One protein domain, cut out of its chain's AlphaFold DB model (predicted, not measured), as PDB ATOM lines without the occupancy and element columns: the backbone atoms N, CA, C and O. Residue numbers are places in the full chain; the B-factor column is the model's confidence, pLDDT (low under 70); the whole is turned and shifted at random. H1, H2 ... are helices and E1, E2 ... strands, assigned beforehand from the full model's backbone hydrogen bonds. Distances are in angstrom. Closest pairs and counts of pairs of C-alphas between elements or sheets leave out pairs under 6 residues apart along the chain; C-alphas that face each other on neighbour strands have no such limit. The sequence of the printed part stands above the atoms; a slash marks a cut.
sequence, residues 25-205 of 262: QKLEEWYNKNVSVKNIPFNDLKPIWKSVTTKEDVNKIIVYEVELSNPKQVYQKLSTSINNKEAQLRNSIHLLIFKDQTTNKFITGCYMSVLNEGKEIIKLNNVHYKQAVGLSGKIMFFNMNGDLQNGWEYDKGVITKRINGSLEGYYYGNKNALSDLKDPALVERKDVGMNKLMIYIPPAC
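This is residues 25 to 205 of the 262 residues of an uncharacterized protein of Pedobacter sp (UniProt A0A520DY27). A strongly twisted sheet of seven strands curls into an open trough, with residues 127 to 132 of a long link in its hollow and H1 lying across its other side. At the end where E4 begins sits a small parallel pair, E3 and E9, with H2 beside E3, and H3 and a loose loop lie beyond E9. The printed part has 181 residues with three named helices and nine named strands, in the order H1 E1 E2 E3 H2 E4 E5 E6 E7 E8 H3 E9; the large sheet is antiparallel, in the order E1 E2 E4 E5 E6 E7 E8. The class is mixed, helices and strands, with under half of the residues in named elements. The whole is compact, with a radius of gyration of the C-alphas of 16.7 A and spans of 51 by 37 by 30 A.

E4, residues 91 to 100, and E5, residues 106 to 116, are an antiparallel hairpin, with N 96 and O 110 2.8 A apart, within hydrogen-bond range. With E6, residues 137 to 143, E7, residues 148 to 155, and E8, residues 158 to 164, they form a meander, each strand the antiparallel neighbour of the one before; N 113 and O 140, N 139 and O 152, and N 153 and O 161 are 2.8, 2.9 and 2.8 A apart. On the other side of E4 is E2, residues 61 to 69, with N 64 and O 97 at 2.9 A, then the edge strand E1, residues 53 to 57, with N 55 and O 63 at 2.9 A. H1, residues 25 to 34, is on this sheet at a height of 9.5 A, across the strands at 76 degrees to E4 on the local plane; it is over E4 and, only just, E5, with 3 C-alphas. Its closest C-alphas to E5 are those of Trp 30 and Phe 106, 7.7 A apart. E3, residues 75 to 77, and E9, residues 196 to 199, are parallel, with N 77 and O 198 at 2.8 A. H2, residues 84 to 89, comes closest to E3 at the C-alphas of Gln 88 and Tyr 75, 5.7 A, and only grazes the large sheet with residues 87 to 89. H3, residues 179 to 182, is not on that sheet; its closest C-alpha to E9 is Leu 181, 8.0 A from Met 198. Every O i to N i+4 pair is within hydrogen-bond range in H1 and H2; H3 is too short for one, with 0 of 1 O i to N i+3 pairs within range.

E5 measures 30.0 A from first to last C-alpha, E4 29.1 A, E2 25.4 A, E7 21.0 A, E6 20.2 A and H1 14.4 A. H1 begins at C-alpha 25 (3.683, -34.494, -4.165), and E9 ends at C-alpha 199 (16.478, -31.267, -37.620).

The C-alphas farthest apart, those of Thr 102 and Cys 205, are 51.5 A apart. The printed part has no cut. The links H1 to E1, E5 to E6, E8 to H3 and H3 to E9 are long, and residues 185 to 192 stand free. The mean pLDDT of the printed part is 70.4, and 62 residues are under 70, among them residues 160 to 205.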
ATOM      1  N   GLN A  25       4.326 -33.193  -4.007       90.06
ATOM      2  CA  GLN A  25       3.683 -34.494  -4.165       90.06
ATOM      3  C   GLN A  25       2.508 -34.435  -5.154       90.06
ATOM      4  O   GLN A  25       2.420 -35.264  -6.058       90.06
ATOM      5  N   LYS A  26       1.649 -33.412  -5.060       91.25
ATOM      6  CA  LYS A  26       0.539 -33.232  -6.009       91.25
ATOM      7  C   LYS A  26       0.996 -32.990  -7.451       91.25
ATOM      8  O   LYS A  26       0.309 -33.424  -8.377       91.25
ATOM      9  N   LEU A  27       2.118 -32.297  -7.658       92.06
ATOM     10  CA  LEU A  27       2.694 -32.104  -8.997       92.06
ATOM     11  C   LEU A  27       3.205 -33.427  -9.572       92.06
ATOM     12  O   LEU A  27       2.930 -33.733 -10.733       92.06
ATOM     13  N   GLU A  28       3.895 -34.222  -8.752       94.44
ATOM     14  CA  GLU A  28       4.408 -35.539  -9.139       94.44
ATOM     15  C   GLU A  28       3.273 -36.495  -9.517       94.44
ATOM     16  O   GLU A  28       3.302 -37.117 -10.581       94.44
ATOM     17  N   GLU A  29       2.238 -36.575  -8.678       93.69
ATOM     18  CA  GLU A  29       1.051 -37.400  -8.920       93.69
ATOM     19  C   GLU A  29       0.327 -36.991 -10.207       93.69
ATOM     20  O   GLU A  29      -0.039 -37.848 -11.020       93.69
ATOM     21  N   TRP A  30       0.149 -35.684 -10.433       91.25
ATOM     22  CA  TRP A  30      -0.469 -35.190 -11.658       91.25
ATOM     23  C   TRP A  30       0.368 -35.546 -12.888       91.25
ATOM     24  O   TRP A  30      -0.181 -36.055 -13.866       91.25
ATOM     25  N   TYR A  31       1.685 -35.337 -12.844       92.88
ATOM     26  CA  TYR A  31       2.571 -35.663 -13.961       92.88
ATOM     27  C   TYR A  31       2.538 -37.155 -14.293       92.88
ATOM     28  O   TYR A  31       2.298 -37.512 -15.442       92.88
ATOM     29  N   ASN A  32       2.677 -38.030 -13.295       92.56
ATOM     30  CA  ASN A  32       2.677 -39.480 -13.506       92.56
ATOM     31  C   ASN A  32       1.356 -39.992 -14.104       92.56
ATOM     32  O   ASN A  32       1.352 -40.981 -14.832       92.56
ATOM     33  N   LYS A  33       0.234 -39.311 -13.834       90.25
ATOM     34  CA  LYS A  33      -1.073 -39.631 -14.423       90.25
ATOM     35  C   LYS A  33      -1.237 -39.132 -15.864       90.25
ATOM     36  O   LYS A  33      -2.034 -39.701 -16.606       90.25
ATOM     37  N   ASN A  34      -0.545 -38.055 -16.243       83.94
ATOM     38  CA  ASN A  34      -0.762 -37.344 -17.511       83.94
ATOM     39  C   ASN A  34       0.406 -37.453 -18.502       83.94
ATOM     40  O   ASN A  34       0.266 -37.026 -19.648       83.94
ATOM     41  N   VAL A  35       1.551 -37.998 -18.089       86.06
ATOM     42  CA  VAL A  35       2.665 -38.292 -18.992       86.06
ATOM     43  C   VAL A  35       2.225 -39.321 -20.034       86.06
ATOM     44  O   VAL A  35       1.495 -40.269 -19.728       86.06
ATOM     45  N   SER A  36       2.630 -39.119 -21.289       74.81
ATOM     46  CA  SER A  36       2.241 -40.030 -22.359       74.81
ATOM     47  C   SER A  36       2.809 -41.426 -22.120       74.81
ATOM     48  O   SER A  36       3.996 -41.596 -21.858       74.81
ATOM     49  N   VAL A  37       1.960 -42.438 -22.282       70.69
ATOM     50  CA  VAL A  37       2.383 -43.846 -22.344       70.69
ATOM     51  C   VAL A  37       2.910 -44.231 -23.731       70.69
ATOM     52  O   VAL A  37       3.419 -45.332 -23.922       70.69
ATOM     53  N   LYS A  38       2.757 -43.343 -24.724       68.19
ATOM     54  CA  LYS A  38       3.248 -43.548 -26.088       68.19
ATOM     55  C   LYS A  38       4.720 -43.168 -26.180       68.19
ATOM     56  O   LYS A  38       5.218 -42.372 -25.389       68.19
ATOM     57  N   ASN A  39       5.413 -43.709 -27.180       67.94
ATOM     58  CA  ASN A  39       6.784 -43.305 -27.449       67.94
ATOM     59  C   ASN A  39       6.806 -41.880 -28.024       67.94
ATOM     60  O   ASN A  39       6.432 -41.693 -29.180       67.94
ATOM     61  N   ILE A  40       7.195 -40.892 -27.215       69.25
ATOM     62  CA  ILE A  40       7.304 -39.489 -27.621       69.25
ATOM     63  C   ILE A  40       8.738 -38.995 -27.395       69.25
ATOM     64  O   ILE A  40       9.429 -39.509 -26.510       69.25
ATOM     65  N   PRO A  41       9.196 -37.966 -28.131       64.81
ATOM     66  CA  PRO A  41      10.584 -37.505 -28.053       64.81
ATOM     67  C   PRO A  41      11.030 -36.975 -26.675       64.81
ATOM     68  O   PRO A  41      12.218 -36.773 -26.441       64.81
ATOM     69  N   PHE A  42      10.082 -36.746 -25.762       75.44
ATOM     70  CA  PHE A  42      10.315 -36.232 -24.412       75.44
ATOM     71  C   PHE A  42      10.339 -37.324 -23.327       75.44
ATOM     72  O   PHE A  42      10.571 -37.004 -22.169       75.44
ATOM     73  N   ASN A  43      10.131 -38.604 -23.664       75.56
ATOM     74  CA  ASN A  43       9.975 -39.689 -22.676       75.56
ATOM     75  C   ASN A  43      11.167 -39.897 -21.741       75.56
ATOM     76  O   ASN A  43      11.007 -40.359 -20.612       75.56
ATOM     77  N   ASP A  44      12.366 -39.578 -22.214       77.44
ATOM     78  CA  ASP A  44      13.589 -39.723 -21.429       77.44
ATOM     79  C   ASP A  44      13.890 -38.503 -20.552       77.44
ATOM     80  O   ASP A  44      14.843 -38.526 -19.767       77.44
ATOM     81  N   LEU A  45      13.080 -37.447 -20.671       83.44
ATOM     82  CA  LEU A  45      13.164 -36.272 -19.824       83.44
ATOM     83  C   LEU A  45      12.463 -36.542 -18.497       83.44
ATOM     84  O   LEU A  45      11.301 -36.946 -18.453       83.44
ATOM     85  N   LYS A  46      13.172 -36.301 -17.394       91.38
ATOM     86  CA  LYS A  46      12.630 -36.507 -16.045       91.38
ATOM     87  C   LYS A  46      12.563 -35.187 -15.290       91.38
ATOM     88  O   LYS A  46      13.598 -34.525 -15.204       91.38
ATOM     89  N   PRO A  47      11.412 -34.808 -14.715       94.81
ATOM     90  CA  PRO A  47      11.325 -33.574 -13.951       94.81
ATOM     91  C   PRO A  47      12.261 -33.574 -12.744       94.81
ATOM     92  O   PRO A  47      12.364 -34.556 -12.006       94.81
ATOM     93  N   ILE A  48      12.947 -32.454 -12.538       94.94
ATOM     94  CA  ILE A  48      13.769 -32.196 -11.360       94.94
ATOM     95  C   ILE A  48      12.887 -31.424 -10.383       94.94
ATOM     96  O   ILE A  48      12.889 -30.199 -10.368       94.94
ATOM     97  N   TRP A  49      12.112 -32.119  -9.553       92.50
ATOM     98  CA  TRP A  49      11.082 -31.494  -8.704       92.50
ATOM     99  C   TRP A  49      11.594 -30.438  -7.713       92.50
ATOM    100  O   TRP A  49      10.837 -29.585  -7.267       92.50
ATOM    101  N   LYS A  50      12.897 -30.432  -7.417       90.62
ATOM    102  CA  LYS A  50      13.544 -29.391  -6.601       90.62
ATOM    103  C   LYS A  50      13.754 -28.059  -7.341       90.62
ATOM    104  O   LYS A  50      14.109 -27.078  -6.702       90.62
ATOM    105  N   SER A  51      13.570 -28.033  -8.660       90.88
ATOM    106  CA  SER A  51      13.779 -26.861  -9.527       90.88
ATOM    107  C   SER A  51      12.506 -26.052  -9.791       90.88
ATOM    108  O   SER A  51      12.530 -25.120 -10.591       90.88
ATOM    109  N   VAL A  52      11.380 -26.418  -9.164       92.31
ATOM    110  CA  VAL A  52      10.081 -25.820  -9.482       92.31
ATOM    111  C   VAL A  52      10.119 -24.319  -9.212       92.31
ATOM    112  O   VAL A  52      10.252 -23.868  -8.074       92.31
ATOM    113  N   THR A  53       9.926 -23.546 -10.269       90.62
ATOM    114  CA  THR A  53       9.667 -22.114 -10.199       90.62
ATOM    115  C   THR A  53       8.182 -21.873 -10.412       90.62
ATOM    116  O   THR A  53       7.527 -22.535 -11.215       90.62
ATOM    117  N   THR A  54       7.616 -20.954  -9.634       87.94
ATOM    118  CA  THR A  54       6.186 -20.640  -9.693       87.94
ATOM    119  C   THR A  54       6.004 -19.260 -10.290       87.94
ATOM    120  O   THR A  54       6.650 -18.301  -9.863       87.94
ATOM    121  N   LYS A  55       5.104 -19.157 -11.261       79.19
ATOM    122  CA  LYS A  55       4.700 -17.895 -11.866       79.19
ATOM    123  C   LYS A  55       3.196 -17.756 -11.789       79.19
ATOM    124  O   LYS A  55       2.464 -18.700 -12.069       79.19
ATOM    125  N   GLU A  56       2.748 -16.571 -11.422       72.94
ATOM    126  CA  GLU A  56       1.343 -16.216 -11.525       72.94
ATOM    127  C   GLU A  56       1.093 -15.591 -12.893       72.94
ATOM    128  O   GLU A  56       1.841 -14.717 -13.339       72.94
ATOM    129  N   ASP A  57       0.066 -16.084 -13.571       65.19
ATOM    130  CA  ASP A  57      -0.359 -15.591 -14.865       65.19
ATOM    131  C   ASP A  57      -1.614 -14.718 -14.747       65.19
ATOM    132  O   ASP A  57      -2.401 -14.807 -13.800       65.19
ATOM    133  N   VAL A  58      -1.826 -13.889 -15.765       56.69
ATOM    134  CA  VAL A  58      -3.066 -13.148 -15.974       56.69
ATOM    135  C   VAL A  58      -4.209 -14.169 -16.039       56.69
ATOM    136  O   VAL A  58      -4.127 -15.126 -16.807       56.69
ATOM    137  N   ASN A  59      -5.266 -13.962 -15.243       63.75
ATOM    138  CA  ASN A  59      -6.448 -14.835 -15.083       63.75
ATOM    139  C   ASN A  59      -6.384 -15.913 -13.987       63.75
ATOM    140  O   ASN A  59      -7.041 -16.944 -14.117       63.75
ATOM    141  N   LYS A  60      -5.673 -15.668 -12.876       78.12
ATOM    142  CA  LYS A  60      -5.677 -16.567 -11.703       78.12
ATOM    143  C   LYS A  60      -5.162 -17.978 -12.017       78.12
ATOM    144  O   LYS A  60      -5.608 -18.967 -11.432       78.12
ATOM    145  N   ILE A  61      -4.235 -18.080 -12.966       77.44
ATOM    146  CA  ILE A  61      -3.558 -19.332 -13.297       77.44
ATOM    147  C   ILE A  61      -2.170 -19.304 -12.671       77.44
ATOM    148  O   ILE A  61      -1.394 -18.383 -12.900       77.44
ATOM    149  N   ILE A  62      -1.846 -20.331 -11.894       85.00
ATOM    150  CA  ILE A  62      -0.478 -20.605 -11.466       85.00
ATOM    151  C   ILE A  62       0.172 -21.506 -12.509       85.00
ATOM    152  O   ILE A  62      -0.382 -22.542 -12.882       85.00
ATOM    153  N   VAL A  63       1.368 -21.128 -12.943       85.81
ATOM    154  CA  VAL A  63       2.229 -21.935 -13.802       85.81
ATOM    155  C   VAL A  63       3.416 -22.409 -12.980       85.81
ATOM    156  O   VAL A  63       4.188 -21.602 -12.460       85.81
ATOM    157  N   TYR A  64       3.551 -23.724 -12.865       91.19
ATOM    158  CA  TYR A  64       4.731 -24.372 -12.311       91.19
ATOM    159  C   TYR A  64       5.660 -24.725 -13.462       91.19
ATOM    160  O   TYR A  64       5.288 -25.498 -14.342       91.19
ATOM    161  N   GLU A  65       6.851 -24.148 -13.454       93.69
ATOM    162  CA  GLU A  65       7.901 -24.401 -14.427       93.69
ATOM    163  C   GLU A  65       8.981 -25.264 -13.773       93.69
ATOM    164  O   GLU A  65       9.532 -24.907 -12.733       93.69
ATOM    165  N   VAL A  66       9.241 -26.430 -14.357       94.44
ATOM    166  CA  VAL A  66      10.125 -27.454 -13.796       94.44
ATOM    167  C   VAL A  66      11.226 -27.760 -14.797       94.44
ATOM    168  O   VAL A  66      10.947 -28.081 -15.955       94.44
ATOM    169  N   GLU A  67      12.478 -27.695 -14.356       94.56
ATOM    170  CA  GLU A  67      13.602 -28.152 -15.165       94.56
ATOM    171  C   GLU A  67      13.515 -29.664 -15.376       94.56
ATOM    172  O   GLU A  67      13.061 -30.425 -14.513       94.56
ATOM    173  N   LEU A  68      13.977 -30.113 -16.538       91.25
ATOM    174  CA  LEU A  68      14.004 -31.520 -16.893       91.25
ATOM    175  C   LEU A  68      15.447 -32.012 -16.978       91.25
ATOM    176  O   LEU A  68      16.284 -31.442 -17.675       91.25
ATOM    177  N   SER A  69      15.726 -33.127 -16.311       89.25
ATOM    178  CA  SER A  69      16.945 -33.888 -16.544       89.25
ATOM    179  C   SER A  69      16.912 -34.446 -17.960       89.25
ATOM    180  O   SER A  69      15.939 -35.094 -18.347       89.25
ATOM    181  N   ASN A  70      17.980 -34.205 -18.719       82.19
ATOM    182  CA  ASN A  70      18.092 -34.579 -20.123       82.19
ATOM    183  C   ASN A  70      19.275 -35.542 -20.364       82.19
ATOM    184  O   ASN A  70      20.248 -35.181 -21.033       82.19
ATOM    185  N   PRO A  71      19.236 -36.770 -19.812       74.31
ATOM    186  CA  PRO A  71      20.361 -37.707 -19.866       74.31
ATOM    187  C   PRO A  71      20.679 -38.172 -21.291       74.31
ATOM    188  O   PRO A  71      21.834 -38.449 -21.606       74.31
ATOM    189  N   LYS A  72      19.668 -38.223 -22.166       74.44
ATOM    190  CA  LYS A  72      19.841 -38.560 -23.583       74.44
ATOM    191  C   LYS A  72      20.200 -37.361 -24.452       74.44
ATOM    192  O   LYS A  72      20.358 -37.526 -25.652       74.44
ATOM    193  N   GLN A  73      20.384 -36.174 -23.871       70.19
ATOM    194  CA  GLN A  73      20.767 -34.970 -24.607       70.19
ATOM    195  C   GLN A  73      19.835 -34.735 -25.801       70.19
ATOM    196  O   GLN A  73      20.273 -34.609 -26.936       70.19
ATOM    197  N   VAL A  74      18.538 -34.747 -25.537       71.50
ATOM    198  CA  VAL A  74      17.467 -34.438 -26.472       71.50
ATOM    199  C   VAL A  74      17.562 -32.950 -26.851       71.50
ATOM    200  O   VAL A  74      17.532 -32.097 -25.964       71.50
ATOM    201  N   TYR A  75      17.719 -32.619 -28.136       73.12
ATOM    202  CA  TYR A  75      17.846 -31.229 -28.613       73.12
ATOM    203  C   TYR A  75      17.249 -31.019 -30.012       73.12
ATOM    204  O   TYR A  75      17.005 -31.969 -30.760       73.12
ATOM    205  N   GLN A  76      17.070 -29.754 -30.390       69.12
ATOM    206  CA  GLN A  76      16.708 -29.311 -31.736       69.12
ATOM    207  C   GLN A  76      17.918 -28.721 -32.471       69.12
ATOM    208  O   GLN A  76      18.816 -28.132 -31.864       69.12
ATOM    209  N   LYS A  77      17.939 -28.867 -33.796       58.56
ATOM    210  CA  LYS A  77      18.963 -28.312 -34.685       58.56
ATOM    211  C   LYS A  77      18.348 -27.516 -35.822       58.56
ATOM    212  O   LYS A  77      17.395 -27.960 -36.452       58.56
ATOM    213  N   LEU A  78      18.984 -26.390 -36.123       53.38
ATOM    214  CA  LEU A  78      18.622 -25.482 -37.216       53.38
ATOM    215  C   LEU A  78      19.256 -25.842 -38.548       53.38
ATOM    216  O   LEU A  78      18.801 -25.420 -39.600       53.38
ATOM    217  N   SER A  79      20.381 -26.540 -38.481       52.31
ATOM    218  CA  SER A  79      21.194 -26.852 -39.635       52.31
ATOM    219  C   SER A  79      22.065 -28.052 -39.311       52.31
ATOM    220  O   SER A  79      22.463 -28.277 -38.162       52.31
ATOM    221  N   THR A  80      22.404 -28.797 -40.352       53.50
ATOM    222  CA  THR A  80      23.410 -29.856 -40.310       53.50
ATOM    223  C   THR A  80      24.817 -29.312 -40.040       53.50
ATOM    224  O   THR A  80      25.663 -30.063 -39.562       53.50
ATOM    225  N   SER A  81      25.055 -28.011 -40.270       58.12
ATOM    226  CA  SER A  81      26.351 -27.352 -40.045       58.12
ATOM    227  C   SER A  81      26.688 -27.114 -38.569       58.12
ATOM    228  O   SER A  81      27.863 -27.037 -38.218       58.12
ATOM    229  N   ILE A  82      25.686 -27.030 -37.688       63.22
ATOM    230  CA  ILE A  82      25.910 -26.882 -36.246       63.22
ATOM    231  C   ILE A  82      26.216 -28.263 -35.665       63.22
ATOM    232  O   ILE A  82      25.416 -29.202 -35.774       63.22
ATOM    233  N   ASN A  83      27.374 -28.407 -35.018       73.62
ATOM    234  CA  ASN A  83      27.754 -29.671 -34.389       73.62
ATOM    235  C   ASN A  83      26.819 -30.021 -33.204       73.62
ATOM    236  O   ASN A  83      26.105 -29.176 -32.670       73.62
ATOM    237  N   ASN A  84      26.787 -31.295 -32.795       68.31
ATOM    238  CA  ASN A  84      25.850 -31.767 -31.759       68.31
ATOM    239  C   ASN A  84      26.041 -31.064 -30.405       68.31
ATOM    240  O   ASN A  84      25.058 -30.757 -29.739       68.31
ATOM    241  N   LYS A  85      27.290 -30.794 -30.014       76.31
ATOM    242  CA  LYS A  85      27.621 -30.193 -28.717       76.31
ATOM    243  C   LYS A  85      27.141 -28.745 -28.636       76.31
ATOM    244  O   LYS A  85      26.570 -28.338 -27.633       76.31
ATOM    245  N   GLU A  86      27.338 -27.978 -29.702       77.81
ATOM    246  CA  GLU A  86      26.828 -26.613 -29.788       77.81
ATOM    247  C   GLU A  86      25.298 -26.589 -29.818       77.81
ATOM    248  O   GLU A  86      24.685 -25.798 -29.106       77.81
ATOM    249  N   ALA A  87      24.670 -27.491 -30.580       71.88
ATOM    250  CA  ALA A  87      23.216 -27.594 -30.605       71.88
ATOM    251  C   ALA A  87      22.643 -27.847 -29.203       71.88
ATOM    252  O   ALA A  87      21.699 -27.176 -28.804       71.88
ATOM    253  N   GLN A  88      23.255 -28.729 -28.411       75.75
ATOM    254  CA  GLN A  88      22.837 -28.986 -27.028       75.75
ATOM    255  C   GLN A  88      22.889 -27.738 -26.145       75.75
ATOM    256  O   GLN A  88      21.937 -27.470 -25.425       75.75
ATOM    257  N   LEU A  89      23.959 -26.944 -26.237       85.06
ATOM    258  CA  LEU A  89      24.107 -25.707 -25.456       85.06
ATOM    259  C   LEU A  89      23.090 -24.624 -25.840       85.06
ATOM    260  O   LEU A  89      22.843 -23.701 -25.068       85.06
ATOM    261  N   ARG A  90      22.510 -24.727 -27.038       84.94
ATOM    262  CA  ARG A  90      21.495 -23.809 -27.561       84.94
ATOM    263  C   ARG A  90      20.066 -24.258 -27.268       84.94
ATOM    264  O   ARG A  90      19.146 -23.556 -27.676       84.94
ATOM    265  N   ASN A  91      19.877 -25.377 -26.569       84.19
ATOM    266  CA  ASN A  91      18.563 -25.918 -26.244       84.19
ATOM    267  C   ASN A  91      18.321 -25.979 -24.733       84.19
ATOM    268  O   ASN A  91      19.198 -26.368 -23.968       84.19
ATOM    269  N   SER A  92      17.092 -25.670 -24.323       90.94
ATOM    270  CA  SER A  92      16.568 -26.008 -22.997       90.94
ATOM    271  C   SER A  92      15.144 -26.531 -23.123       90.94
ATOM    272  O   SER A  92      14.418 -26.143 -24.041       90.94
ATOM    273  N   ILE A  93      14.738 -27.442 -22.239       90.19
ATOM    274  CA  ILE A  93      13.390 -28.017 -22.243       90.19
ATOM    275  C   ILE A  93      12.878 -28.055 -20.814       90.19
ATOM    276  O   ILE A  93      13.479 -28.699 -19.955       90.19
ATOM    277  N   HIS A  94      11.780 -27.355 -20.562       94.19
ATOM    278  CA  HIS A  94      11.139 -27.292 -19.255       94.19
ATOM    279  C   HIS A  94       9.745 -27.920 -19.341       94.19
ATOM    280  O   HIS A  94       9.109 -27.919 -20.398       94.19
ATOM    281  N   LEU A  95       9.250 -28.436 -18.222       94.19
ATOM    282  CA  LEU A  95       7.859 -28.851 -18.070       94.19
ATOM    283  C   LEU A  95       7.062 -27.705 -17.452       94.19
ATOM    284  O   LEU A  95       7.453 -27.162 -16.422       94.19
ATOM    285  N   LEU A  96       5.927 -27.371 -18.059       90.56
ATOM    286  CA  LEU A  96       4.961 -26.425 -17.515       90.56
ATOM    287  C   LEU A  96       3.717 -27.177 -17.049       90.56
ATOM    288  O   LEU A  96       3.160 -27.967 -17.810       90.56
ATOM    289  N   ILE A  97       3.260 -26.906 -15.828       87.25
ATOM    290  CA  ILE A  97       1.996 -27.414 -15.279       87.25
ATOM    291  C   ILE A  97       1.133 -26.219 -14.878       87.25
ATOM    292  O   ILE A  97       1.561 -25.358 -14.112       87.25
ATOM    293  N   PHE A  98      -0.097 -26.178 -15.385       83.81
ATOM    294  CA  PHE A  98      -1.031 -25.072 -15.194       83.81
ATOM    295  C   PHE A  98      -2.083 -25.452 -14.161       83.81
ATOM    296  O   PHE A  98      -2.710 -26.510 -14.254       83.81
ATOM    297  N   LYS A  99      -2.314 -24.566 -13.197       81.62
ATOM    298  CA  LYS A  99      -3.287 -24.748 -12.126       81.62
ATOM    299  C   LYS A  99      -4.191 -23.532 -12.022       81.62
ATOM    300  O   LYS A  99      -3.716 -22.409 -11.906       81.62
ATOM    301  N   ASP A 100      -5.490 -23.768 -12.007       78.94
ATOM    302  CA  ASP A 100      -6.484 -22.744 -11.707       78.94
ATOM    303  C   ASP A 100      -6.487 -22.464 -10.198       78.94
ATOM    304  O   ASP A 100      -6.704 -23.378  -9.397       78.94
ATOM    305  N   GLN A 101      -6.253 -21.217  -9.788       81.25
ATOM    306  CA  GLN A 101      -6.328 -20.821  -8.377       81.25
ATOM    307  C   GLN A 101      -7.764 -20.831  -7.844       81.25
ATOM    308  O   GLN A 101      -7.970 -21.097  -6.664       81.25
ATOM    309  N   THR A 102      -8.757 -20.561  -8.692       79.00
ATOM    310  CA  THR A 102     -10.171 -20.466  -8.308       79.00
ATOM    311  C   THR A 102     -10.733 -21.839  -7.968       79.00
ATOM    312  O   THR A 102     -11.386 -22.010  -6.942       79.00
ATOM    313  N   THR A 103     -10.474 -22.832  -8.821       80.81
ATOM    314  CA  THR A 103     -10.946 -24.209  -8.604       80.81
ATOM    315  C   THR A 103      -9.935 -25.079  -7.860       80.81
ATOM    316  O   THR A 103     -10.276 -26.187  -7.442       80.81
ATOM    317  N   ASN A 104      -8.703 -24.593  -7.688       81.50
ATOM    318  CA  ASN A 104      -7.571 -25.318  -7.110       81.50
ATOM    319  C   ASN A 104      -7.222 -26.614  -7.879       81.50
ATOM    320  O   ASN A 104      -6.608 -27.525  -7.319       81.50
ATOM    321  N   LYS A 105      -7.606 -26.711  -9.161       80.50
ATOM    322  CA  LYS A 105      -7.391 -27.889 -10.017       80.50
ATOM    323  C   LYS A 105      -6.259 -27.656 -11.012       80.50
ATOM    324  O   LYS A 105      -6.132 -26.575 -11.585       80.50
ATOM    325  N   PHE A 106      -5.469 -28.698 -11.261       81.38
ATOM    326  CA  PHE A 106      -4.561 -28.724 -12.404       81.38
ATOM    327  C   PHE A 106      -5.367 -28.824 -13.700       81.38
ATOM    328  O   PHE A 106      -6.221 -29.701 -13.832       81.38
ATOM    329  N   ILE A 107      -5.097 -27.917 -14.633       81.44
ATOM    330  CA  ILE A 107      -5.807 -27.800 -15.909       81.44
ATOM    331  C   ILE A 107      -5.129 -28.677 -16.958       81.44
ATOM    332  O   ILE A 107      -5.777 -29.483 -17.617       81.44
ATOM    333  N   THR A 108      -3.824 -28.478 -17.144       82.38
ATOM    334  CA  THR A 108      -3.047 -29.097 -18.220       82.38
ATOM    335  C   THR A 108      -1.549 -28.967 -17.952       82.38
ATOM    336  O   THR A 108      -1.133 -28.297 -17.004       82.38
ATOM    337  N   GLY A 109      -0.742 -29.574 -18.817       82.94
ATOM    338  CA  GLY A 109       0.702 -29.416 -18.845       82.94
ATOM    339  C   GLY A 109       1.248 -29.504 -20.265       82.94
ATOM    340  O   GLY A 109       0.576 -29.980 -21.185       82.94
ATOM    341  N   CYS A 110       2.457 -28.993 -20.454       84.50
ATOM    342  CA  CYS A 110       3.137 -29.002 -21.743       84.50
ATOM    343  C   CYS A 110       4.656 -28.932 -21.570       84.50
ATOM    344  O   CYS A 110       5.152 -28.385 -20.585       84.50
ATOM    345  N   TYR A 111       5.395 -29.408 -22.566       88.94
ATOM    346  CA  TYR A 111       6.830 -29.176 -22.676       88.94
ATOM    347  C   TYR A 111       7.082 -27.837 -23.369       88.94
ATOM    348  O   TYR A 111       6.592 -27.598 -24.472       88.94
ATOM    349  N   MET A 112       7.865 -26.972 -22.734       91.56
ATOM    350  CA  MET A 112       8.387 -25.742 -23.319       91.56
ATOM    351  C   MET A 112       9.814 -26.001 -23.795       91.56
ATOM    352  O   MET A 112      10.702 -26.228 -22.981       91.56
ATOM    353  N   SER A 113      10.042 -25.951 -25.103       87.94
ATOM    354  CA  SER A 113      11.372 -26.051 -25.694       87.94
ATOM    355  C   SER A 113      11.864 -24.677 -26.124       87.94
ATOM    356  O   SER A 113      11.190 -23.977 -26.877       87.94
ATOM    357  N   VAL A 114      13.045 -24.309 -25.645       90.62
ATOM    358  CA  VAL A 114      13.739 -23.066 -25.965       90.62
ATOM    359  C   VAL A 114      14.910 -23.390 -26.879       90.62
ATOM    360  O   VAL A 114      15.726 -24.251 -26.550       90.62
ATOM    361  N   LEU A 115      15.011 -22.667 -27.992       86.69
ATOM    362  CA  LEU A 115      16.086 -22.780 -28.966       86.69
ATOM    363  C   LEU A 115      16.703 -21.405 -29.223       86.69
ATOM    364  O   LEU A 115      16.030 -20.501 -29.710       86.69
ATOM    365  N   ASN A 116      17.991 -21.250 -28.926       87.00
ATOM    366  CA  ASN A 116      18.742 -20.035 -29.226       87.00
ATOM    367  C   ASN A 116      19.382 -20.107 -30.620       87.00
ATOM    368  O   ASN A 116      20.364 -20.824 -30.835       87.00
ATOM    369  N   GLU A 117      18.840 -19.315 -31.541       77.62
ATOM    370  CA  GLU A 117      19.299 -19.182 -32.927       77.62
ATOM    371  C   GLU A 117      20.239 -17.979 -33.119       77.62
ATOM    372  O   GLU A 117      20.845 -17.818 -34.178       77.62
ATOM    373  N   GLY A 118      20.382 -17.134 -32.094       75.25
ATOM    374  CA  GLY A 118      21.275 -15.986 -32.096       75.25
ATOM    375  C   GLY A 118      22.741 -16.396 -32.205       75.25
ATOM    376  O   GLY A 118      23.138 -17.495 -31.821       75.25
ATOM    377  N   LYS A 119      23.589 -15.494 -32.708       77.88
ATOM    378  CA  LYS A 119      25.032 -15.768 -32.837       77.88
ATOM    379  C   LYS A 119      25.672 -16.092 -31.482       77.88
ATOM    380  O   LYS A 119      26.459 -17.031 -31.381       77.88
ATOM    381  N   GLU A 120      25.285 -15.360 -30.443       81.62
ATOM    382  CA  GLU A 120      25.792 -15.527 -29.082       81.62
ATOM    383  C   GLU A 120      25.051 -16.635 -28.331       81.62
ATOM    384  O   GLU A 120      23.825 -16.734 -28.391       81.62
ATOM    385  N   ILE A 121      25.791 -17.464 -27.592       78.75
ATOM    386  CA  ILE A 121      25.199 -18.436 -26.669       78.75
ATOM    387  C   ILE A 121      24.807 -17.692 -25.392       78.75
ATOM    388  O   ILE A 121      25.668 -17.273 -24.620       78.75
ATOM    389  N   ILE A 122      23.504 -17.541 -25.162       85.25
ATOM    390  CA  ILE A 122      22.973 -16.986 -23.916       85.25
ATOM    391  C   ILE A 122      22.764 -18.084 -22.867       85.25
ATOM    392  O   ILE A 122      22.619 -19.264 -23.193       85.25
ATOM    393  N   LYS A 123      22.697 -17.694 -21.590       85.00
ATOM    394  CA  LYS A 123      22.303 -18.602 -20.506       85.00
ATOM    395  C   LYS A 123      20.801 -18.873 -20.585       85.00
ATOM    396  O   LYS A 123      20.001 -18.045 -20.154       85.00
ATOM    397  N   LEU A 124      20.431 -20.036 -21.114       86.44
ATOM    398  CA  LEU A 124      19.030 -20.427 -21.298       86.44
ATOM    399  C   LEU A 124      18.256 -20.596 -19.990       86.44
ATOM    400  O   LEU A 124      17.041 -20.456 -20.004       86.44
ATOM    401  N   ASN A 125      18.943 -20.778 -18.861       80.00
ATOM    402  CA  ASN A 125      18.319 -20.813 -17.536       80.00
ATOM    403  C   ASN A 125      17.628 -19.493 -17.159       80.00
ATOM    404  O   ASN A 125      16.867 -19.480 -16.207       80.00
ATOM    405  N   ASN A 126      17.895 -18.393 -17.873       84.44
ATOM    406  CA  ASN A 126      17.203 -17.116 -17.679       84.44
ATOM    407  C   ASN A 126      15.964 -16.970 -18.581       84.44
ATOM    408  O   ASN A 126      15.251 -15.968 -18.491       84.44
ATOM    409  N   VAL A 127      15.739 -17.922 -19.491       89.00
ATOM    410  CA  VAL A 127      14.578 -17.955 -20.376       89.00
ATOM    411  C   VAL A 127      13.526 -18.842 -19.736       89.00
ATOM    412  O   VAL A 127      13.714 -20.043 -19.569       89.00
ATOM    413  N   HIS A 128      12.399 -18.230 -19.415       90.38
ATOM    414  CA  HIS A 128      11.317 -18.866 -18.690       90.38
ATOM    415  C   HIS A 128       9.975 -18.590 -19.365       90.38
ATOM    416  O   HIS A 128       9.863 -17.733 -20.248       90.38
ATOM    417  N   TYR A 129       8.908 -19.240 -18.898       86.69
ATOM    418  CA  TYR A 129       7.564 -18.978 -19.404       86.69
ATOM    419  C   TYR A 129       7.223 -17.478 -19.321       86.69
ATOM    420  O   TYR A 129       7.394 -16.854 -18.268       86.69
ATOM    421  N   LYS A 130       6.794 -16.891 -20.450       81.50
ATOM    422  CA  LYS A 130       6.505 -15.450 -20.637       81.50
ATOM    423  C   LYS A 130       7.671 -14.485 -20.354       81.50
ATOM    424  O   LYS A 130       7.464 -13.278 -20.293       81.50
ATOM    425  N   GLN A 131       8.896 -14.987 -20.202       87.44
ATOM    426  CA  GLN A 131      10.093 -14.190 -19.933       87.44
ATOM    427  C   GLN A 131      11.242 -14.674 -20.823       87.44
ATOM    428  O   GLN A 131      12.030 -15.531 -20.437       87.44
ATOM    429  N   ALA A 132      11.338 -14.110 -22.026       87.06
ATOM    430  CA  ALA A 132      12.329 -14.486 -23.035       87.06
ATOM    431  C   ALA A 132      13.541 -13.538 -23.065       87.06
ATOM    432  O   ALA A 132      13.991 -13.128 -24.131       87.06
ATOM    433  N   VAL A 133      14.045 -13.124 -21.898       84.38
ATOM    434  CA  VAL A 133      15.038 -12.040 -21.789       84.38
ATOM    435  C   VAL A 133      16.288 -12.343 -22.624       84.38
ATOM    436  O   VAL A 133      16.990 -13.321 -22.378       84.38
ATOM    437  N   GLY A 134      16.566 -11.487 -23.614       83.56
ATOM    438  CA  GLY A 134      17.743 -11.593 -24.482       83.56
ATOM    439  C   GLY A 134      17.708 -12.739 -25.502       83.56
ATOM    440  O   GLY A 134      18.679 -12.912 -26.237       83.56
ATOM    441  N   LEU A 135      16.617 -13.509 -25.586       87.19
ATOM    442  CA  LEU A 135      16.506 -14.614 -26.536       87.19
ATOM    443  C   LEU A 135      16.379 -14.096 -27.970       87.19
ATOM    444  O   LEU A 135      15.458 -13.351 -28.285       87.19
ATOM    445  N   SER A 136      17.261 -14.557 -28.853       83.56
ATOM    446  CA  SER A 136      17.055 -14.483 -30.301       83.56
ATOM    447  C   SER A 136      16.905 -15.909 -30.817       83.56
ATOM    448  O   SER A 136      17.871 -16.669 -30.817       83.56
ATOM    449  N   GLY A 137      15.689 -16.326 -31.144       80.31
ATOM    450  CA  GLY A 137      15.384 -17.718 -31.465       80.31
ATOM    451  C   GLY A 137      13.936 -18.082 -31.186       80.31
ATOM    452  O   GLY A 137      13.054 -17.250 -31.353       80.31
ATOM    453  N   LYS A 138      13.665 -19.317 -30.759       81.44
ATOM    454  CA  LYS A 138      12.300 -19.856 -30.674       81.44
ATOM    455  C   LYS A 138      11.971 -20.382 -29.288       81.44
ATOM    456  O   LYS A 138      12.809 -20.991 -28.628       81.44
ATOM    457  N   ILE A 139      10.717 -20.205 -28.887       85.38
ATOM    458  CA  ILE A 139      10.102 -20.951 -27.787       85.38
ATOM    459  C   ILE A 139       8.900 -21.697 -28.351       85.38
ATOM    460  O   ILE A 139       8.004 -21.084 -28.926       85.38
ATOM    461  N   MET A 140       8.877 -23.015 -28.187       82.62
ATOM    462  CA  MET A 140       7.841 -23.904 -28.705       82.62
ATOM    463  C   MET A 140       7.190 -24.700 -27.581       82.62
ATOM    464  O   MET A 140       7.865 -25.151 -26.660       82.62
ATOM    465  N   PHE A 141       5.880 -24.893 -27.683       81.50
ATOM    466  CA  PHE A 141       5.060 -25.562 -26.685       81.50
ATOM    467  C   PHE A 141       4.461 -26.839 -27.265       81.50
ATOM    468  O   PHE A 141       3.638 -26.800 -28.184       81.50
ATOM    469  N   PHE A 142       4.859 -27.972 -26.697       79.94
ATOM    470  CA  PHE A 142       4.384 -29.299 -27.065       79.94
ATOM    471  C   PHE A 142       3.435 -29.803 -25.988       79.94
ATOM    472  O   PHE A 142       3.749 -29.716 -24.804       79.94
ATOM    473  N   ASN A 143       2.278 -30.339 -26.366       80.00
ATOM    474  CA  ASN A 143       1.375 -30.955 -25.390       80.00
ATOM    475  C   ASN A 143       2.051 -32.163 -24.694       80.00
ATOM    476  O   ASN A 143       3.138 -32.600 -25.079       80.00
ATOM    477  N   MET A 144       1.397 -32.756 -23.692       78.81
ATOM    478  CA  MET A 144       1.935 -33.941 -22.998       78.81
ATOM    479  C   MET A 144       2.125 -35.174 -23.902       78.81
ATOM    480  O   MET A 144       2.826 -36.098 -23.502       78.81
ATOM    481  N   ASN A 145       1.548 -35.185 -25.111       76.31
ATOM    482  CA  ASN A 145       1.750 -36.214 -26.140       76.31
ATOM    483  C   ASN A 145       2.888 -35.881 -27.119       76.31
ATOM    484  O   ASN A 145       3.125 -36.636 -28.055       76.31
ATOM    485  N   GLY A 146       3.595 -34.768 -26.922       68.69
ATOM    486  CA  GLY A 146       4.695 -34.346 -27.782       68.69
ATOM    487  C   GLY A 146       4.276 -33.666 -29.087       68.69
ATOM    488  O   GLY A 146       5.145 -33.381 -29.906       68.69
ATOM    489  N   ASP A 147       2.991 -33.355 -29.285       71.88
ATOM    490  CA  ASP A 147       2.542 -32.611 -30.465       71.88
ATOM    491  C   ASP A 147       2.763 -31.111 -30.265       71.88
ATOM    492  O   ASP A 147       2.309 -30.540 -29.265       71.88
ATOM    493  N   LEU A 148       3.387 -30.452 -31.245       70.94
ATOM    494  CA  LEU A 148       3.538 -28.999 -31.248       70.94
ATOM    495  C   LEU A 148       2.160 -28.326 -31.298       70.94
ATOM    496  O   LEU A 148       1.410 -28.491 -32.257       70.94
ATOM    497  N   GLN A 149       1.845 -27.528 -30.280       70.81
ATOM    498  CA  GLN A 149       0.602 -26.759 -30.218       70.81
ATOM    499  C   GLN A 149       0.800 -25.350 -30.778       70.81
ATOM    500  O   GLN A 149       0.019 -24.877 -31.605       70.81
ATOM    501  N   ASN A 150       1.851 -24.666 -30.330       71.56
ATOM    502  CA  ASN A 150       2.199 -23.318 -30.769       71.56
ATOM    503  C   ASN A 150       3.638 -22.964 -30.371       71.56
ATOM    504  O   ASN A 150       4.326 -23.735 -29.706       71.56
ATOM    505  N   GLY A 151       4.082 -21.779 -30.769       77.31
ATOM    506  CA  GLY A 151       5.341 -21.196 -30.339       77.31
ATOM    507  C   GLY A 151       5.463 -19.739 -30.758       77.31
ATOM    508  O   GLY A 151       4.543 -19.161 -31.341       77.31
ATOM    509  N   TRP A 152       6.618 -19.158 -30.465       76.38
ATOM    510  CA  TRP A 152       6.963 -17.786 -30.805       76.38
ATOM    511  C   TRP A 152       8.430 -17.704 -31.205       76.38
ATOM    512  O   TRP A 152       9.282 -18.341 -30.578       76.38
ATOM    513  N   GLU A 153       8.709 -16.908 -32.229       78.00
ATOM    514  CA  GLU A 153      10.056 -16.453 -32.555       78.00
ATOM    515  C   GLU A 153      10.327 -15.128 -31.844       78.00
ATOM    516  O   GLU A 153       9.432 -14.290 -31.681       78.00
ATOM    517  N   TYR A 154      11.572 -14.959 -31.421       79.38
ATOM    518  CA  TYR A 154      12.060 -13.818 -30.675       79.38
ATOM    519  C   TYR A 154      13.294 -13.232 -31.354       79.38
ATOM    520  O   TYR A 154      14.175 -13.972 -31.790       79.38
ATOM    521  N   ASP A 155      13.390 -11.907 -31.352       80.50
ATOM    522  CA  ASP A 155      14.626 -11.162 -31.586       80.50
ATOM    523  C   ASP A 155      14.934 -10.339 -30.332       80.50
ATOM    524  O   ASP A 155      14.135  -9.499 -29.911       80.50
ATOM    525  N   LYS A 156      16.064 -10.633 -29.678       83.19
ATOM    526  CA  LYS A 156      16.503  -9.997 -28.417       83.19
ATOM    527  C   LYS A 156      15.411  -9.918 -27.334       83.19
ATOM    528  O   LYS A 156      15.344  -8.964 -26.562       83.19
ATOM    529  N   GLY A 157      14.577 -10.949 -27.251       74.62
ATOM    530  CA  GLY A 157      13.487 -11.096 -26.288       74.62
ATOM    531  C   GLY A 157      12.172 -10.430 -26.683       74.62
ATOM    532  O   GLY A 157      11.205 -10.519 -25.927       74.62
ATOM    533  N   VAL A 158      12.099  -9.823 -27.867       78.56
ATOM    534  CA  VAL A 158      10.862  -9.287 -28.443       78.56
ATOM    535  C   VAL A 158      10.256 -10.322 -29.377       78.56
ATOM    536  O   VAL A 158      10.951 -10.857 -30.234       78.56
ATOM    537  N   ILE A 159       8.961 -10.597 -29.227       76.62
ATOM    538  CA  ILE A 159       8.232 -11.499 -30.123       76.62
ATOM    539  C   ILE A 159       8.175 -10.878 -31.519       76.62
ATOM    540  O   ILE A 159       7.634  -9.786 -31.689       76.62
ATOM    541  N   THR A 160       8.681 -11.592 -32.518       66.94
ATOM    542  CA  THR A 160       8.644 -11.167 -33.926       66.94
ATOM    543  C   THR A 160       7.604 -11.934 -34.728       66.94
ATOM    544  O   THR A 160       7.024 -11.392 -35.669       66.94
ATOM    545  N   LYS A 161       7.342 -13.193 -34.361       68.81
ATOM    546  CA  LYS A 161       6.471 -14.077 -35.135       68.81
ATOM    547  C   LYS A 161       5.814 -15.146 -34.269       68.81
ATOM    548  O   LYS A 161       6.411 -15.657 -33.324       68.81
ATOM    549  N   ARG A 162       4.574 -15.508 -34.613       68.31
ATOM    550  CA  ARG A 162       3.852 -16.646 -34.027       68.31
ATOM    551  C   ARG A 162       4.113 -17.915 -34.824       68.31
ATOM    552  O   ARG A 162       3.921 -17.910 -36.033       68.31
ATOM    553  N   ILE A 163       4.408 -19.005 -34.128       66.75
ATOM    554  CA  ILE A 163       4.468 -20.354 -34.690       66.75
ATOM    555  C   ILE A 163       3.130 -21.047 -34.426       66.75
ATOM    556  O   ILE A 163       2.740 -21.267 -33.275       66.75
ATOM    557  N   ASN A 164       2.403 -21.383 -35.491       57.38
ATOM    558  CA  ASN A 164       1.148 -22.129 -35.410       57.38
ATOM    559  C   ASN A 164       1.420 -23.619 -35.627       57.38
ATOM    560  O   ASN A 164       1.854 -24.004 -36.713       57.38
ATOM    561  N   GLY A 165       1.093 -24.461 -34.640       52.19
ATOM    562  CA  GLY A 165       1.327 -25.909 -34.719       52.19
ATOM    563  C   GLY A 165       0.623 -26.607 -35.892       52.19
ATOM    564  O   GLY A 165       1.109 -27.626 -36.373       52.19
ATOM    565  N   SER A 166      -0.482 -26.045 -36.403       47.03
ATOM    566  CA  SER A 166      -1.258 -26.599 -37.525       47.03
ATOM    567  C   SER A 166      -0.956 -25.994 -38.904       47.03
ATOM    568  O   SER A 166      -1.278 -26.620 -39.909       47.03
ATOM    569  N   LEU A 167      -0.371 -24.789 -38.976       36.00
ATOM    570  CA  LEU A 167      -0.305 -23.975 -40.208       36.00
ATOM    571  C   LEU A 167       1.125 -23.663 -40.686       36.00
ATOM    572  O   LEU A 167       1.309 -23.385 -41.867       36.00
ATOM    573  N   GLU A 168       2.145 -23.715 -39.824       36.00
ATOM    574  CA  GLU A 168       3.515 -23.301 -40.179       36.00
ATOM    575  C   GLU A 168       4.446 -24.449 -40.593       36.00
ATOM    576  O   GLU A 168       5.531 -24.613 -40.047       36.00
ATOM    577  N   GLY A 169       4.071 -25.268 -41.575       36.84
ATOM    578  CA  GLY A 169       5.081 -26.156 -42.171       36.84
ATOM    579  C   GLY A 169       5.548 -27.326 -41.296       36.84
ATOM    580  O   GLY A 169       6.298 -28.156 -41.788       36.84
ATOM    581  N   TYR A 170       5.012 -27.513 -40.084       40.00
ATOM    582  CA  TYR A 170       5.108 -28.796 -39.362       40.00
ATOM    583  C   TYR A 170       4.391 -29.944 -40.117       40.00
ATOM    584  O   TYR A 170       4.535 -31.114 -39.769       40.00
ATOM    585  N   TYR A 171       3.640 -29.596 -41.173       33.62
ATOM    586  CA  TYR A 171       2.992 -30.487 -42.141       33.62
ATOM    587  C   TYR A 171       3.138 -30.053 -43.619       33.62
ATOM    588  O   TYR A 171       2.607 -30.735 -44.493       33.62
ATOM    589  N   TYR A 172       3.853 -28.963 -43.934       28.72
ATOM    590  CA  TYR A 172       4.011 -28.460 -45.310       28.72
ATOM    591  C   TYR A 172       5.485 -28.435 -45.710       28.72
ATOM    592  O   TYR A 172       6.203 -27.468 -45.480       28.72
ATOM    593  N   GLY A 173       5.911 -29.548 -46.296       31.86
ATOM    594  CA  GLY A 173       7.257 -29.770 -46.805       31.86
ATOM    595  C   GLY A 173       7.553 -31.257 -46.763       31.86
ATOM    596  O   GLY A 173       8.070 -31.725 -45.766       31.86
ATOM    597  N   ASN A 174       7.153 -31.975 -47.818       32.53
ATOM    598  CA  ASN A 174       7.465 -33.376 -48.121       32.53
ATOM    599  C   ASN A 174       7.324 -34.369 -46.938       32.53
ATOM    600  O   ASN A 174       8.092 -34.351 -45.981       32.53
ATOM    601  N   LYS A 175       6.409 -35.345 -47.028       36.06
ATOM    602  CA  LYS A 175       6.283 -36.432 -46.026       36.06
ATOM    603  C   LYS A 175       7.616 -37.160 -45.738       36.06
ATOM    604  O   LYS A 175       7.742 -37.775 -44.684       36.06
ATOM    605  N   ASN A 176       8.607 -37.019 -46.621       35.00
ATOM    606  CA  ASN A 176       9.958 -37.567 -46.503       35.00
ATOM    607  C   ASN A 176      10.959 -36.686 -45.720       35.00
ATOM    608  O   ASN A 176      12.029 -37.163 -45.375       35.00
ATOM    609  N   ALA A 177      10.658 -35.417 -45.420       36.56
ATOM    610  CA  ALA A 177      11.501 -34.588 -44.540       36.56
ATOM    611  C   ALA A 177      11.169 -34.799 -43.048       36.56
ATOM    612  O   ALA A 177      11.954 -34.448 -42.170       36.56
ATOM    613  N   LEU A 178      10.012 -35.412 -42.769       38.06
ATOM    614  CA  LEU A 178       9.562 -35.836 -41.441       38.06
ATOM    615  C   LEU A 178       9.421 -37.366 -41.324       38.06
ATOM    616  O   LEU A 178       8.959 -37.845 -40.287       38.06
ATOM    617  N   SER A 179       9.805 -38.153 -42.342       36.56
ATOM    618  CA  SER A 179       9.813 -39.627 -42.247       36.56
ATOM    619  C   SER A 179      10.740 -40.122 -41.136       36.56
ATOM    620  O   SER A 179      10.498 -41.175 -40.558       36.56
ATOM    621  N   ASP A 180      11.721 -39.304 -40.756       34.25
ATOM    622  CA  ASP A 180      12.647 -39.581 -39.658       34.25
ATOM    623  C   ASP A 180      12.042 -39.294 -38.267       34.25
ATOM    624  O   ASP A 180      12.672 -39.573 -37.250       34.25
ATOM    625  N   LEU A 181      10.825 -38.735 -38.200       38.31
ATOM    626  CA  LEU A 181      10.127 -38.389 -36.953       38.31
ATOM    627  C   LEU A 181       8.854 -39.211 -36.707       38.31
ATOM    628  O   LEU A 181       8.251 -39.082 -35.643       38.31
ATOM    629  N   LYS A 182       8.422 -40.043 -37.664       33.09
ATOM    630  CA  LYS A 182       7.153 -40.788 -37.564       33.09
ATOM    631  C   LYS A 182       7.284 -42.296 -37.407       33.09
ATOM    632  O   LYS A 182       6.257 -42.933 -37.191       33.09
ATOM    633  N   ASP A 183       8.490 -42.855 -37.442       30.44
ATOM    634  CA  ASP A 183       8.643 -44.298 -37.290       30.44
ATOM    635  C   ASP A 183       9.790 -44.687 -36.341       30.44
ATOM    636  O   ASP A 183      10.956 -44.715 -36.745       30.44
ATOM    637  N   PRO A 184       9.490 -45.031 -35.072       31.89
ATOM    638  CA  PRO A 184      10.459 -45.662 -34.181       31.89
ATOM    639  C   PRO A 184      10.975 -47.007 -34.724       31.89
ATOM    640  O   PRO A 184      11.996 -47.489 -34.242       31.89
ATOM    641  N   ALA A 185      10.298 -47.616 -35.711       30.39
ATOM    642  CA  ALA A 185      10.693 -48.884 -36.320       30.39
ATOM    643  C   ALA A 185      11.696 -48.738 -37.481       30.39
ATOM    644  O   ALA A 185      12.203 -49.747 -37.963       30.39
ATOM    645  N   LEU A 186      12.067 -47.516 -37.895       29.73
ATOM    646  CA  LEU A 186      13.169 -47.305 -38.853       29.73
ATOM    647  C   LEU A 186      14.539 -47.112 -38.178       29.73
ATOM    648  O   LEU A 186      15.560 -46.949 -38.853       29.73
ATOM    649  N   VAL A 187      14.604 -47.232 -36.847       34.81
ATOM    650  CA  VAL A 187      15.858 -47.292 -36.078       34.81
ATOM    651  C   VAL A 187      16.380 -48.734 -36.012       34.81
ATOM    652  O   VAL A 187      16.708 -49.258 -34.957       34.81
ATOM    653  N   GLU A 188      16.511 -49.379 -37.170       31.81
ATOM    654  CA  GLU A 188      17.539 -50.412 -37.362       31.81
ATOM    655  C   GLU A 188      18.808 -49.838 -38.014       31.81
ATOM    656  O   GLU A 188      19.740 -50.568 -38.348       31.81
ATOM    657  N   ARG A 189      18.935 -48.507 -38.121       36.06
ATOM    658  CA  ARG A 189      20.262 -47.893 -38.256       36.06
ATOM    659  C   ARG A 189      20.915 -47.838 -36.880       36.06
ATOM    660  O   ARG A 189      20.721 -46.881 -36.135       36.06
ATOM    661  N   LYS A 190      21.724 -48.861 -36.586       34.91
ATOM    662  CA  LYS A 190      22.539 -49.039 -35.367       34.91
ATOM    663  C   LYS A 190      23.443 -47.847 -34.982       34.91
ATOM    664  O   LYS A 190      24.014 -47.875 -33.898       34.91
ATOM    665  N   ASP A 191      23.505 -46.785 -35.790       36.00
ATOM    666  CA  ASP A 191      24.450 -45.673 -35.636       36.00
ATOM    667  C   ASP A 191      23.813 -44.286 -35.396       36.00
ATOM    668  O   ASP A 191      24.537 -43.305 -35.220       36.00
ATOM    669  N   VAL A 192      22.477 -44.147 -35.362       39.94
ATOM    670  CA  VAL A 192      21.824 -42.834 -35.153       39.94
ATOM    671  C   VAL A 192      21.003 -42.840 -33.866       39.94
ATOM    672  O   VAL A 192      19.819 -43.152 -33.855       39.94
ATOM    673  N   GLY A 193      21.654 -42.476 -32.758       36.22
ATOM    674  CA  GLY A 193      21.003 -42.317 -31.458       36.22
ATOM    675  C   GLY A 193      19.796 -41.371 -31.518       36.22
ATOM    676  O   GLY A 193      19.871 -40.284 -32.098       36.22
ATOM    677  N   MET A 194      18.700 -41.795 -30.887       39.44
ATOM    678  CA  MET A 194      17.368 -41.168 -30.804       39.44
ATOM    679  C   MET A 194      17.324 -39.833 -30.021       39.44
ATOM    680  O   MET A 194      16.372 -39.543 -29.307       39.44
ATOM    681  N   ASN A 195      18.356 -38.999 -30.133       34.50
ATOM    682  CA  ASN A 195      18.562 -37.819 -29.285       34.50
ATOM    683  C   ASN A 195      18.112 -36.504 -29.958       34.50
ATOM    684  O   ASN A 195      18.551 -35.422 -29.572       34.50
ATOM    685  N   LYS A 196      17.298 -36.567 -31.018       41.31
ATOM    686  CA  LYS A 196      16.989 -35.409 -31.875       41.31
ATOM    687  C   LYS A 196      15.485 -35.140 -31.895       41.31
ATOM    688  O   LYS A 196      14.725 -35.965 -32.380       41.31
ATOM    689  N   LEU A 197      15.077 -33.971 -31.396       37.22
ATOM    690  CA  LEU A 197      13.683 -33.503 -31.422       37.22
ATOM    691  C   LEU A 197      13.266 -32.988 -32.793       37.22
ATOM    692  O   LEU A 197      12.116 -33.134 -33.189       37.22
ATOM    693  N   MET A 198      14.197 -32.327 -33.482       39.75
ATOM    694  CA  MET A 198      13.973 -31.719 -34.787       39.75
ATOM    695  C   MET A 198      15.321 -31.448 -35.456       39.75
ATOM    696  O   MET A 198      16.226 -30.892 -34.828       39.75
ATOM    697  N   ILE A 199      15.455 -31.816 -36.729       33.81
ATOM    698  CA  ILE A 199      16.478 -31.267 -37.620       33.81
ATOM    699  C   ILE A 199      15.716 -30.431 -38.638       33.81
ATOM    700  O   ILE A 199      14.983 -30.982 -39.455       33.81
ATOM    701  N   TYR A 200      15.869 -29.111 -38.593       34.69
ATOM    702  CA  TYR A 200      15.463 -28.289 -39.721       34.69
ATOM    703  C   TYR A 200      16.461 -28.545 -40.850       34.69
ATOM    704  O   TYR A 200      17.617 -28.121 -40.795       34.69
ATOM    705  N   ILE A 201      16.034 -29.323 -41.839       34.06
ATOM    706  CA  ILE A 201      16.719 -29.416 -43.121       34.06
ATOM    707  C   ILE A 201      15.927 -28.484 -44.033       34.06
ATOM    708  O   ILE A 201      14.779 -28.813 -44.342       34.06
ATOM    709  N   PRO A 202      16.465 -27.315 -44.424       34.06
ATOM    710  CA  PRO A 202      15.798 -26.518 -45.440       34.06
ATOM    711  C   PRO A 202      15.601 -27.425 -46.664       34.06
ATOM    712  O   PRO A 202      16.568 -28.074 -47.083       34.06
ATOM    713  N   PRO A 203      14.374 -27.549 -47.206       40.09
ATOM    714  CA  PRO A 203      14.179 -28.322 -48.421       40.09
ATOM    715  C   PRO A 203      15.128 -27.767 -49.484       40.09
ATOM    716  O   PRO A 203      15.314 -26.552 -49.582       40.09
ATOM    717  N   ALA A 204      15.768 -28.654 -50.247       43.44
ATOM    718  CA  ALA A 204      16.592 -28.242 -51.373       43.44
ATOM    719  C   ALA A 204      15.688 -27.494 -52.363       43.44
ATOM    720  O   ALA A 204      14.888 -28.096 -53.070       43.44
ATOM    721  N   CYS A 205      15.769 -26.169 -52.337       44.47
ATOM    722  CA  CYS A 205      14.890 -25.287 -53.078       44.47
ATOM    723  C   CYS A 205      15.682 -24.726 -54.256       44.47
ATOM    724  O   CYS A 205      16.602 -23.936 -54.053       44.47
TER     725      CYS A 205